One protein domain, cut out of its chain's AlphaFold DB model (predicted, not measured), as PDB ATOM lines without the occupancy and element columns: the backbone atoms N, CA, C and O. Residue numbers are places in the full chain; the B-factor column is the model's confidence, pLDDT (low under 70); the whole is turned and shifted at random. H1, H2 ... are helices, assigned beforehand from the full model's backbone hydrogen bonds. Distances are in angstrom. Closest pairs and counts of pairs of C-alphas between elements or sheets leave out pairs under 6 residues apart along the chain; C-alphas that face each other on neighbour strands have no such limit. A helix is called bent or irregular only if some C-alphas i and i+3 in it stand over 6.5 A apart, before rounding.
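What this domain is: This is residues 2 to 70 of the 170 residues of the protein "Putative cyclic nucleotide-gated ion channel 19" of Morella rubra (UniProt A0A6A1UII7). What shape does the printed part have? It is a long helix with a bend, whose first arm, H1a, sticks out alone and makes much of the length, while H2 folds back along the second arm, H1b, in a loose narrow V. What is it made of? The 69 printed residues hold two named helices, H1 then H2, and no named strand; the class is all helix. Is it compact? It is extended, with a radius of gyration of the C-alphas of 20.1 A and spans of 65 by 26 by 14 A.

Where its parts are: Where does the first helix run? H1 covers residues 2 to 45 and by its hydrogen bonds was assigned as one helix, but it is bent: C-alphas 25 and 28 are 7.4 A apart. Its arms are H1a, residues 2 to 25, 34.7 A long from C-alpha 2 at (97.980, 160.308, 180.186), and H1b, residues 28 to 45, 25.8 A long. Where is the second helix? H2 covers residues 50 to 67, 25.4 A long, and ends with C-alpha 67 at (132.098, 198.961, 185.163).

How they stand to each other: How do the arms stand? H1a and H1b stand at a steep tilt of 57 degrees. Where does H2 lie? H2 and H1b are close but not clearly touching; their closest C-alphas, of Met 43 and Arg 53, are 6.8 A apart. They run opposite ways at a shallow tilt of 24 degrees, and H2 is apart from H1a. What do the backbones show? In H1a, H1b and H2 every O i to N i+4 pair is within hydrogen-bond range.

The domain as a whole: How large is it? The two C-alphas farthest apart, of Ala 2 and Glu 51, are 65.2 A apart. What stands free? Residues 2 to 27, which belong to H1, stand free. Are there cuts, long links or weak places? The printed part has no cut, the link from H1 to H2 is tight with 4 residues, and no printed residue is under 70 in pLDDT.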
ATOM      1  N   ALA A   2      96.595 160.132 180.661       87.81
ATOM      2  CA  ALA A   2      97.980 160.308 180.186       87.81
ATOM      3  C   ALA A   2      98.236 161.618 179.406       87.81
ATOM      4  O   ALA A   2      99.220 162.302 179.666       87.81
ATOM      5  N   ILE A   3      97.318 162.017 178.515       92.88
ATOM      6  CA  ILE A   3      97.429 163.265 177.731       92.88
ATOM      7  C   ILE A   3      97.408 164.504 178.639       92.88
ATOM      8  O   ILE A   3      98.187 165.430 178.445       92.88
ATOM      9  N   ILE A   4      96.550 164.501 179.665       94.12
ATOM     10  CA  ILE A   4      96.445 165.598 180.639       94.12
ATOM     11  C   ILE A   4      97.732 165.683 181.469       94.12
ATOM     12  O   ILE A   4      98.274 166.769 181.639       94.12
ATOM     13  N   GLY A   5      98.262 164.542 181.923       93.94
ATOM     14  CA  GLY A   5      99.529 164.492 182.659       93.94
ATOM     15  C   GLY A   5     100.718 164.996 181.836       93.94
ATOM     16  O   GLY A   5     101.504 165.803 182.326       93.94
ATOM     17  N   LEU A   6     100.812 164.589 180.566       95.06
ATOM     18  CA  LEU A   6     101.854 165.062 179.651       95.06
ATOM     19  C   LEU A   6     101.717 166.564 179.359       95.06
ATOM     20  O   LEU A   6     102.714 167.281 179.360       95.06
ATOM     21  N   GLY A   7     100.488 167.053 179.163       95.25
ATOM     22  CA  GLY A   7     100.214 168.477 178.964       95.25
ATOM     23  C   GLY A   7     100.616 169.331 180.168       95.25
ATOM     24  O   GLY A   7     101.287 170.348 179.999       95.25
ATOM     25  N   LEU A   8     100.281 168.893 181.388       96.88
ATOM     26  CA  LEU A   8     100.694 169.568 182.625       96.88
ATOM     27  C   LEU A   8     102.218 169.580 182.788       96.88
ATOM     28  O   LEU A   8     102.779 170.608 183.164       96.88
ATOM     29  N   LEU A   9     102.894 168.472 182.462       96.19
ATOM     30  CA  LEU A   9     104.354 168.386 182.509       96.19
ATOM     31  C   LEU A   9     105.013 169.368 181.529       96.19
ATOM     32  O   LEU A   9     105.913 170.110 181.918       96.19
ATOM     33  N   LEU A  10     104.546 169.417 180.277       96.00
ATOM     34  CA  LEU A  10     105.053 170.355 179.269       96.00
ATOM     35  C   LEU A  10     104.821 171.815 179.681       96.00
ATOM     36  O   LEU A  10     105.706 172.650 179.504       96.00
ATOM     37  N   PHE A  11     103.662 172.118 180.269       96.75
ATOM     38  CA  PHE A  11     103.352 173.464 180.742       96.75
ATOM     39  C   PHE A  11     104.239 173.874 181.925       96.75
ATOM     40  O   PHE A  11     104.774 174.980 181.934       96.75
ATOM     41  N   ALA A  12     104.470 172.970 182.883       96.75
ATOM     42  CA  ALA A  12     105.388 173.206 183.996       96.75
ATOM     43  C   ALA A  12     106.828 173.464 183.514       96.75
ATOM     44  O   ALA A  12     107.474 174.401 183.985       96.75
ATOM     45  N   LEU A  13     107.310 172.691 182.532       96.25
ATOM     46  CA  LEU A  13     108.622 172.909 181.909       96.25
ATOM     47  C   LEU A  13     108.703 174.264 181.197       96.25
ATOM     48  O   LEU A  13     109.703 174.971 181.323       96.25
ATOM     49  N   LEU A  14     107.648 174.653 180.478       96.62
ATOM     50  CA  LEU A  14     107.592 175.938 179.785       96.62
ATOM     51  C   LEU A  14     107.612 177.116 180.768       96.62
ATOM     52  O   LEU A  14     108.365 178.066 180.555       96.62
ATOM     53  N   ILE A  15     106.855 177.032 181.868       96.62
ATOM     54  CA  ILE A  15     106.885 178.036 182.942       96.62
ATOM     55  C   ILE A  15     108.287 178.129 183.550       96.62
ATOM     56  O   ILE A  15     108.820 179.232 183.666       96.62
ATOM     57  N   GLY A  16     108.903 176.995 183.899       95.44
ATOM     58  CA  GLY A  16     110.249 176.974 184.478       95.44
ATOM     59  C   GLY A  16     111.290 177.610 183.553       95.44
ATOM     60  O   GLY A  16     112.075 178.458 183.978       95.44
ATOM     61  N   ASN A  17     111.240 177.284 182.259       94.88
ATOM     62  CA  ASN A  17     112.121 177.881 181.256       94.88
ATOM     63  C   ASN A  17     111.886 179.386 181.095       94.88
ATOM     64  O   ASN A  17     112.847 180.152 181.020       94.88
ATOM     65  N   MET A  18     110.626 179.829 181.082       94.62
ATOM     66  CA  MET A  18     110.288 181.249 180.982       94.62
ATOM     67  C   MET A  18     110.755 182.028 182.217       94.62
ATOM     68  O   MET A  18     111.316 183.113 182.080       94.62
ATOM     69  N   GLN A  19     110.591 181.465 183.415       91.75
ATOM     70  CA  GLN A  19     111.078 182.069 184.652       91.75
ATOM     71  C   GLN A  19     112.606 182.199 184.645       91.75
ATOM     72  O   GLN A  19     113.121 183.276 184.942       91.75
ATOM     73  N   ASN A  20     113.327 181.149 184.240       91.00
ATOM     74  CA  ASN A  20     114.786 181.183 184.109       91.00
ATOM     75  C   ASN A  20     115.241 182.231 183.086       91.00
ATOM     76  O   ASN A  20     116.176 182.987 183.345       91.00
ATOM     77  N   PHE A  21     114.556 182.322 181.945       90.31
ATOM     78  CA  PHE A  21     114.839 183.321 180.917       90.31
ATOM     79  C   PHE A  21     114.611 184.752 181.424       90.31
ATOM     80  O   PHE A  21     115.483 185.610 181.276       90.31
ATOM     81  N   LEU A  22     113.481 185.014 182.086       88.00
ATOM     82  CA  LEU A  22     113.183 186.326 182.670       88.00
ATOM     83  C   LEU A  22     114.178 186.700 183.774       88.00
ATOM     84  O   LEU A  22     114.617 187.849 183.843       88.00
ATOM     85  N   GLN A  23     114.580 185.739 184.609       85.88
ATOM     86  CA  GLN A  23     115.623 185.950 185.611       85.88
ATOM     87  C   GLN A  23     116.972 186.256 184.963       85.88
ATOM     88  O   GLN A  23     117.656 187.169 185.415       85.88
ATOM     89  N   ALA A  24     117.340 185.563 183.882       84.75
ATOM     90  CA  ALA A  24     118.570 185.839 183.145       84.75
ATOM     91  C   ALA A  24     118.577 187.259 182.551       84.75
ATOM     92  O   ALA A  24     119.572 187.970 182.692       84.75
ATOM     93  N   LEU A  25     117.456 187.709 181.974       84.62
ATOM     94  CA  LEU A  25     117.303 189.080 181.470       84.62
ATOM     95  C   LEU A  25     117.351 190.130 182.594       84.62
ATOM     96  O   LEU A  25     117.934 191.201 182.430       84.62
ATOM     97  N   GLY A  26     116.743 189.830 183.745       84.12
ATOM     98  CA  GLY A  26     116.639 190.740 184.885       84.12
ATOM     99  C   GLY A  26     117.834 190.726 185.839       84.12
ATOM    100  O   GLY A  26     117.943 191.625 186.677       84.12
ATOM    101  N   ARG A  27     118.738 189.746 185.721       85.50
ATOM    102  CA  ARG A  27     119.816 189.481 186.688       85.50
ATOM    103  C   ARG A  27     120.633 190.729 186.997       85.50
ATOM    104  O   ARG A  27     120.836 191.066 188.158       85.50
ATOM    105  N   ARG A  28     121.017 191.471 185.959       83.69
ATOM    106  CA  ARG A  28     121.835 192.682 186.089       83.69
ATOM    107  C   ARG A  28     121.123 193.798 186.856       83.69
ATOM    108  O   ARG A  28     121.714 194.441 187.718       83.69
ATOM    109  N   ASN A  29     119.841 194.012 186.575       84.62
ATOM    110  CA  ASN A  29     119.043 195.012 187.284       84.62
ATOM    111  C   ASN A  29     118.811 194.603 188.741       84.62
ATOM    112  O   ASN A  29     118.829 195.452 189.634       84.62
ATOM    113  N   MET A  30     118.638 193.305 188.985       86.56
ATOM    114  CA  MET A  30     118.488 192.768 190.330       86.56
ATOM    115  C   MET A  30     119.773 192.918 191.150       86.56
ATOM    116  O   MET A  30     119.702 193.384 192.286       86.56
ATOM    117  N   GLU A  31     120.937 192.635 190.560       88.31
ATOM    118  CA  GLU A  31     122.253 192.887 191.165       88.31
ATOM    119  C   GLU A  31     122.421 194.367 191.546       88.31
ATOM    120  O   GLU A  31     122.806 194.668 192.675       88.31
ATOM    121  N   MET A  32     122.060 195.305 190.656       87.88
ATOM    122  CA  MET A  32     122.124 196.741 190.975       87.88
ATOM    123  C   MET A  32     121.195 197.112 192.128       87.88
ATOM    124  O   MET A  32     121.547 197.900 193.004       87.88
ATOM    125  N   SER A  33     119.976 196.573 192.110       89.88
ATOM    126  CA  SER A  33     118.966 196.850 193.127       89.88
ATOM    127  C   SER A  33     119.406 196.354 194.503       89.88
ATOM    128  O   SER A  33     119.260 197.086 195.482       89.88
ATOM    129  N   LEU A  34     119.979 195.148 194.570       91.62
ATOM    130  CA  LEU A  34     120.558 194.585 195.790       91.62
ATOM    131  C   LEU A  34     121.703 195.456 196.303       91.62
ATOM    132  O   LEU A  34     121.594 195.990 197.401       91.62
ATOM    133  N   ARG A  35     122.707 195.726 195.461       91.12
ATOM    134  CA  ARG A  35     123.847 196.577 195.827       91.12
ATOM    135  C   ARG A  35     123.403 197.949 196.334       91.12
ATOM    136  O   ARG A  35     123.899 198.433 197.345       91.12
ATOM    137  N   ARG A  36     122.424 198.572 195.671       92.44
ATOM    138  CA  ARG A  36     121.873 199.860 196.106       92.44
ATOM    139  C   ARG A  36     121.237 199.769 197.494       92.44
ATOM    140  O   ARG A  36     121.427 200.685 198.286       92.44
ATOM    141  N   ARG A  37     120.485 198.706 197.793       95.00
ATOM    142  CA  ARG A  37     119.903 198.505 199.131       95.00
ATOM    143  C   ARG A  37     120.986 198.350 200.191       95.00
ATOM    144  O   ARG A  37     120.901 199.025 201.214       95.00
ATOM    145  N   ASP A  38     122.008 197.547 199.913       95.44
ATOM    146  CA  ASP A  38     123.106 197.299 200.850       95.44
ATOM    147  C   ASP A  38     123.863 198.597 201.171       95.44
ATOM    148  O   ASP A  38     124.112 198.909 202.337       95.44
ATOM    149  N   VAL A  39     124.148 199.414 200.148       95.69
ATOM    150  CA  VAL A  39     124.809 200.717 200.318       95.69
ATOM    151  C   VAL A  39     123.937 201.691 201.120       95.69
ATOM    152  O   VAL A  39     124.439 202.340 202.036       95.69
ATOM    153  N   GLU A  40     122.633 201.794 200.840       96.50
ATOM    154  CA  GLU A  40     121.730 202.662 201.618       96.50
ATOM    155  C   GLU A  40     121.627 202.217 203.081       96.50
ATOM    156  O   GLU A  40     121.670 203.052 203.989       96.50
ATOM    157  N   GLN A  41     121.537 200.909 203.328       96.94
ATOM    158  CA  GLN A  41     121.502 200.365 204.680       96.94
ATOM    159  C   GLN A  41     122.804 200.665 205.428       96.94
ATOM    160  O   GLN A  41     122.761 201.112 206.577       96.94
ATOM    161  N   TRP A  42     123.953 200.489 204.774       97.38
ATOM    162  CA  TRP A  42     125.262 200.820 205.332       97.38
ATOM    163  C   TRP A  42     125.385 202.313 205.678       97.38
ATOM    164  O   TRP A  42     125.754 202.651 206.807       97.38
ATOM    165  N   MET A  43     124.999 203.215 204.768       97.75
ATOM    166  CA  MET A  43     125.012 204.668 205.007       97.75
ATOM    167  C   MET A  43     124.060 205.092 206.133       97.75
ATOM    168  O   MET A  43     124.367 206.002 206.912       97.75
ATOM    169  N   SER A  44     122.896 204.444 206.223       96.44
ATOM    170  CA  SER A  44     121.923 204.675 207.291       96.44
ATOM    171  C   SER A  44     122.483 204.246 208.644       96.44
ATOM    172  O   SER A  44     122.507 205.040 209.587       96.44
ATOM    173  N   HIS A  45     123.034 203.032 208.714       97.31
ATOM    174  CA  HIS A  45     123.643 202.478 209.920       97.31
ATOM    175  C   HIS A  45     124.810 203.336 210.432       97.31
ATOM    176  O   HIS A  45     124.918 203.588 211.630       97.31
ATOM    177  N   ARG A  46     125.648 203.848 209.521       96.69
ATOM    178  CA  ARG A  46     126.774 204.745 209.840       96.69
ATOM    179  C   ARG A  46     126.371 206.206 210.054       96.69
ATOM    180  O   ARG A  46     127.234 207.023 210.354       96.69
ATOM    181  N   ARG A  47     125.080 206.539 209.922       96.44
ATOM    182  CA  ARG A  47     124.527 207.891 210.122       96.44
ATOM    183  C   ARG A  47     125.222 208.963 209.278       96.44
ATOM    184  O   ARG A  47     125.459 210.071 209.750       96.44
ATOM    185  N   PHE A  48     125.535 208.644 208.023       97.25
ATOM    186  CA  PHE A  48     126.141 209.625 207.120       97.25
ATOM    187  C   PHE A  48     125.233 210.852 206.945       97.25
ATOM    188  O   PHE A  48     124.017 210.666 206.834       97.25
ATOM    189  N   PRO A  49     125.791 212.075 206.879       96.62
ATOM    190  CA  PRO A  49     125.025 213.272 206.544       96.62
ATOM    191  C   PRO A  49     124.498 213.191 205.103       96.62
ATOM    192  O   PRO A  49     125.082 212.508 204.260       96.62
ATOM    193  N   GLU A  50     123.399 213.889 204.804       94.56
ATOM    194  CA  GLU A  50     122.706 213.750 203.511       94.56
ATOM    195  C   GLU A  50     123.584 214.138 202.313       94.56
ATOM    196  O   GLU A  50     123.506 213.497 201.267       94.56
ATOM    197  N   GLU A  51     124.483 215.110 202.480       92.62
ATOM    198  CA  GLU A  51     125.415 215.494 201.418       92.62
ATOM    199  C   GLU A  51     126.383 214.353 201.072       92.62
ATOM    200  O   GLU A  51     126.523 213.981 199.906       92.62
ATOM    201  N   LEU A  52     126.959 213.692 202.083       92.00
ATOM    202  CA  LEU A  52     127.826 212.535 201.860       92.00
ATOM    203  C   LEU A  52     127.044 211.370 201.236       92.00
ATOM    204  O   LEU A  52     127.536 210.702 200.328       92.00
ATOM    205  N   ARG A  53     125.790 211.150 201.657       94.81
ATOM    206  CA  ARG A  53     124.919 210.133 201.041       94.81
ATOM    207  C   ARG A  53     124.674 210.423 199.568       94.81
ATOM    208  O   ARG A  53     124.709 209.510 198.744       94.81
ATOM    209  N   ARG A  54     124.433 211.687 199.216       93.19
ATOM    210  CA  ARG A  54     124.248 212.123 197.829       93.19
ATOM    211  C   ARG A  54     125.495 211.842 196.992       93.19
ATOM    212  O   ARG A  54     125.359 211.275 195.905       93.19
ATOM    213  N   GLN A  55     126.678 212.166 197.511       92.00
ATOM    214  CA  GLN A  55     127.955 211.889 196.851       92.00
ATOM    215  C   GLN A  55     128.181 210.384 196.650       92.00
ATOM    216  O   GLN A  55     128.464 209.958 195.532       92.00
ATOM    217  N   VAL A  56     127.953 209.559 197.679       93.25
ATOM    218  CA  VAL A  56     128.079 208.092 197.578       93.25
ATOM    219  C   VAL A  56     127.095 207.513 196.557       93.25
ATOM    220  O   VAL A  56     127.491 206.726 195.700       93.25
ATOM    221  N   ARG A  57     125.823 207.938 196.564       93.56
ATOM    222  CA  ARG A  57     124.828 207.510 195.558       93.56
ATOM    223  C   ARG A  57     125.259 207.869 194.138       93.56
ATOM    224  O   ARG A  57     125.015 207.095 193.211       93.56
ATOM    225  N   GLN A  58     125.840 209.052 193.951       92.81
ATOM    226  CA  GLN A  58     126.341 209.485 192.653       92.81
ATOM    227  C   GLN A  58     127.538 208.630 192.228       92.81
ATOM    228  O   GLN A  58     127.517 208.099 191.119       92.81
ATOM    229  N   ALA A  59     128.515 208.424 193.113       90.50
ATOM    230  CA  ALA A  59     129.671 207.567 192.860       90.50
ATOM    231  C   ALA A  59     129.248 206.148 192.460       90.50
ATOM    232  O   ALA A  59     129.666 205.658 191.415       90.50
ATOM    233  N   GLU A  60     128.323 205.530 193.197       91.50
ATOM    234  CA  GLU A  60     127.816 204.189 192.888       91.50
ATOM    235  C   GLU A  60     127.105 204.112 191.532       91.50
ATOM    236  O   GLU A  60     127.291 203.152 190.783       91.50
ATOM    237  N   ARG A  61     126.320 205.135 191.164       90.19
ATOM    238  CA  ARG A  61     125.670 205.197 189.842       90.19
ATOM    239  C   ARG A  61     126.686 205.302 188.707       90.19
ATOM    240  O   ARG A  61     126.544 204.591 187.714       90.19
ATOM    241  N   TYR A  62     127.689 206.170 188.847       89.62
ATOM    242  CA  TYR A  62     128.740 206.330 187.839       89.62
ATOM    243  C   TYR A  62     129.605 205.071 187.730       89.62
ATOM    244  O   TYR A  62     129.822 204.585 186.620       89.62
ATOM    245  N   ASN A  63     130.007 204.487 188.862       89.19
ATOM    246  CA  ASN A  63     130.744 203.227 188.904       89.19
ATOM    247  C   ASN A  63     129.966 202.104 188.223       89.19
ATOM    248  O   ASN A  63     130.530 201.386 187.401       89.19
ATOM    249  N   TRP A  64     128.666 201.970 188.498       89.75
ATOM    250  CA  TRP A  64     127.834 200.962 187.849       89.75
ATOM    251  C   TRP A  64     127.710 201.176 186.339       89.75
ATOM    252  O   TRP A  64     127.796 200.214 185.578       89.75
ATOM    253  N   ALA A  65     127.521 202.419 185.895       88.94
ATOM    254  CA  ALA A  65     127.431 202.736 184.473       88.94
ATOM    255  C   ALA A  65     128.740 202.424 183.726       88.94
ATOM    256  O   ALA A  65     128.691 201.954 182.591       88.94
ATOM    257  N   ALA A  66     129.888 202.659 184.368       85.38
ATOM    258  CA  ALA A  66     131.204 202.439 183.781       85.38
ATOM    259  C   ALA A  66     131.626 200.962 183.794       85.38
ATOM    260  O   ALA A  66     132.020 200.424 182.766       85.38
ATOM    261  N   THR A  67     131.524 200.302 184.947       87.00
ATOM    262  CA  THR A  67     132.098 198.961 185.163       87.00
ATOM    263  C   THR A  67     131.082 197.844 185.004       87.00
ATOM    264  O   THR A  67     131.455 196.676 184.972       87.00
ATOM    265  N   ARG A  68     129.779 198.176 184.995       86.44
ATOM    266  CA  ARG A  68     128.710 197.214 185.280       86.44
ATOM    267  C   ARG A  68     129.132 196.349 186.459       86.44
ATOM    268  O   ARG A  68     129.224 195.132 186.335       86.44
ATOM    269  N   GLY A  69     129.403 196.983 187.601       83.62
ATOM    270  CA  GLY A  69     129.640 196.347 188.901       83.62
ATOM    271  C   GLY A  69     130.734 195.277 188.937       83.62
ATOM    272  O   GLY A  69     130.775 194.529 189.910       83.62
ATOM    273  N   VAL A  70     131.574 195.184 187.905       87.44
ATOM    274  CA  VAL A  70     132.761 194.337 187.909       87.44
ATOM    275  C   VAL A  70     133.773 194.990 188.837       87.44
ATOM    276  O   VAL A  70     134.116 196.159 188.668       87.44
TER     277      VAL A  70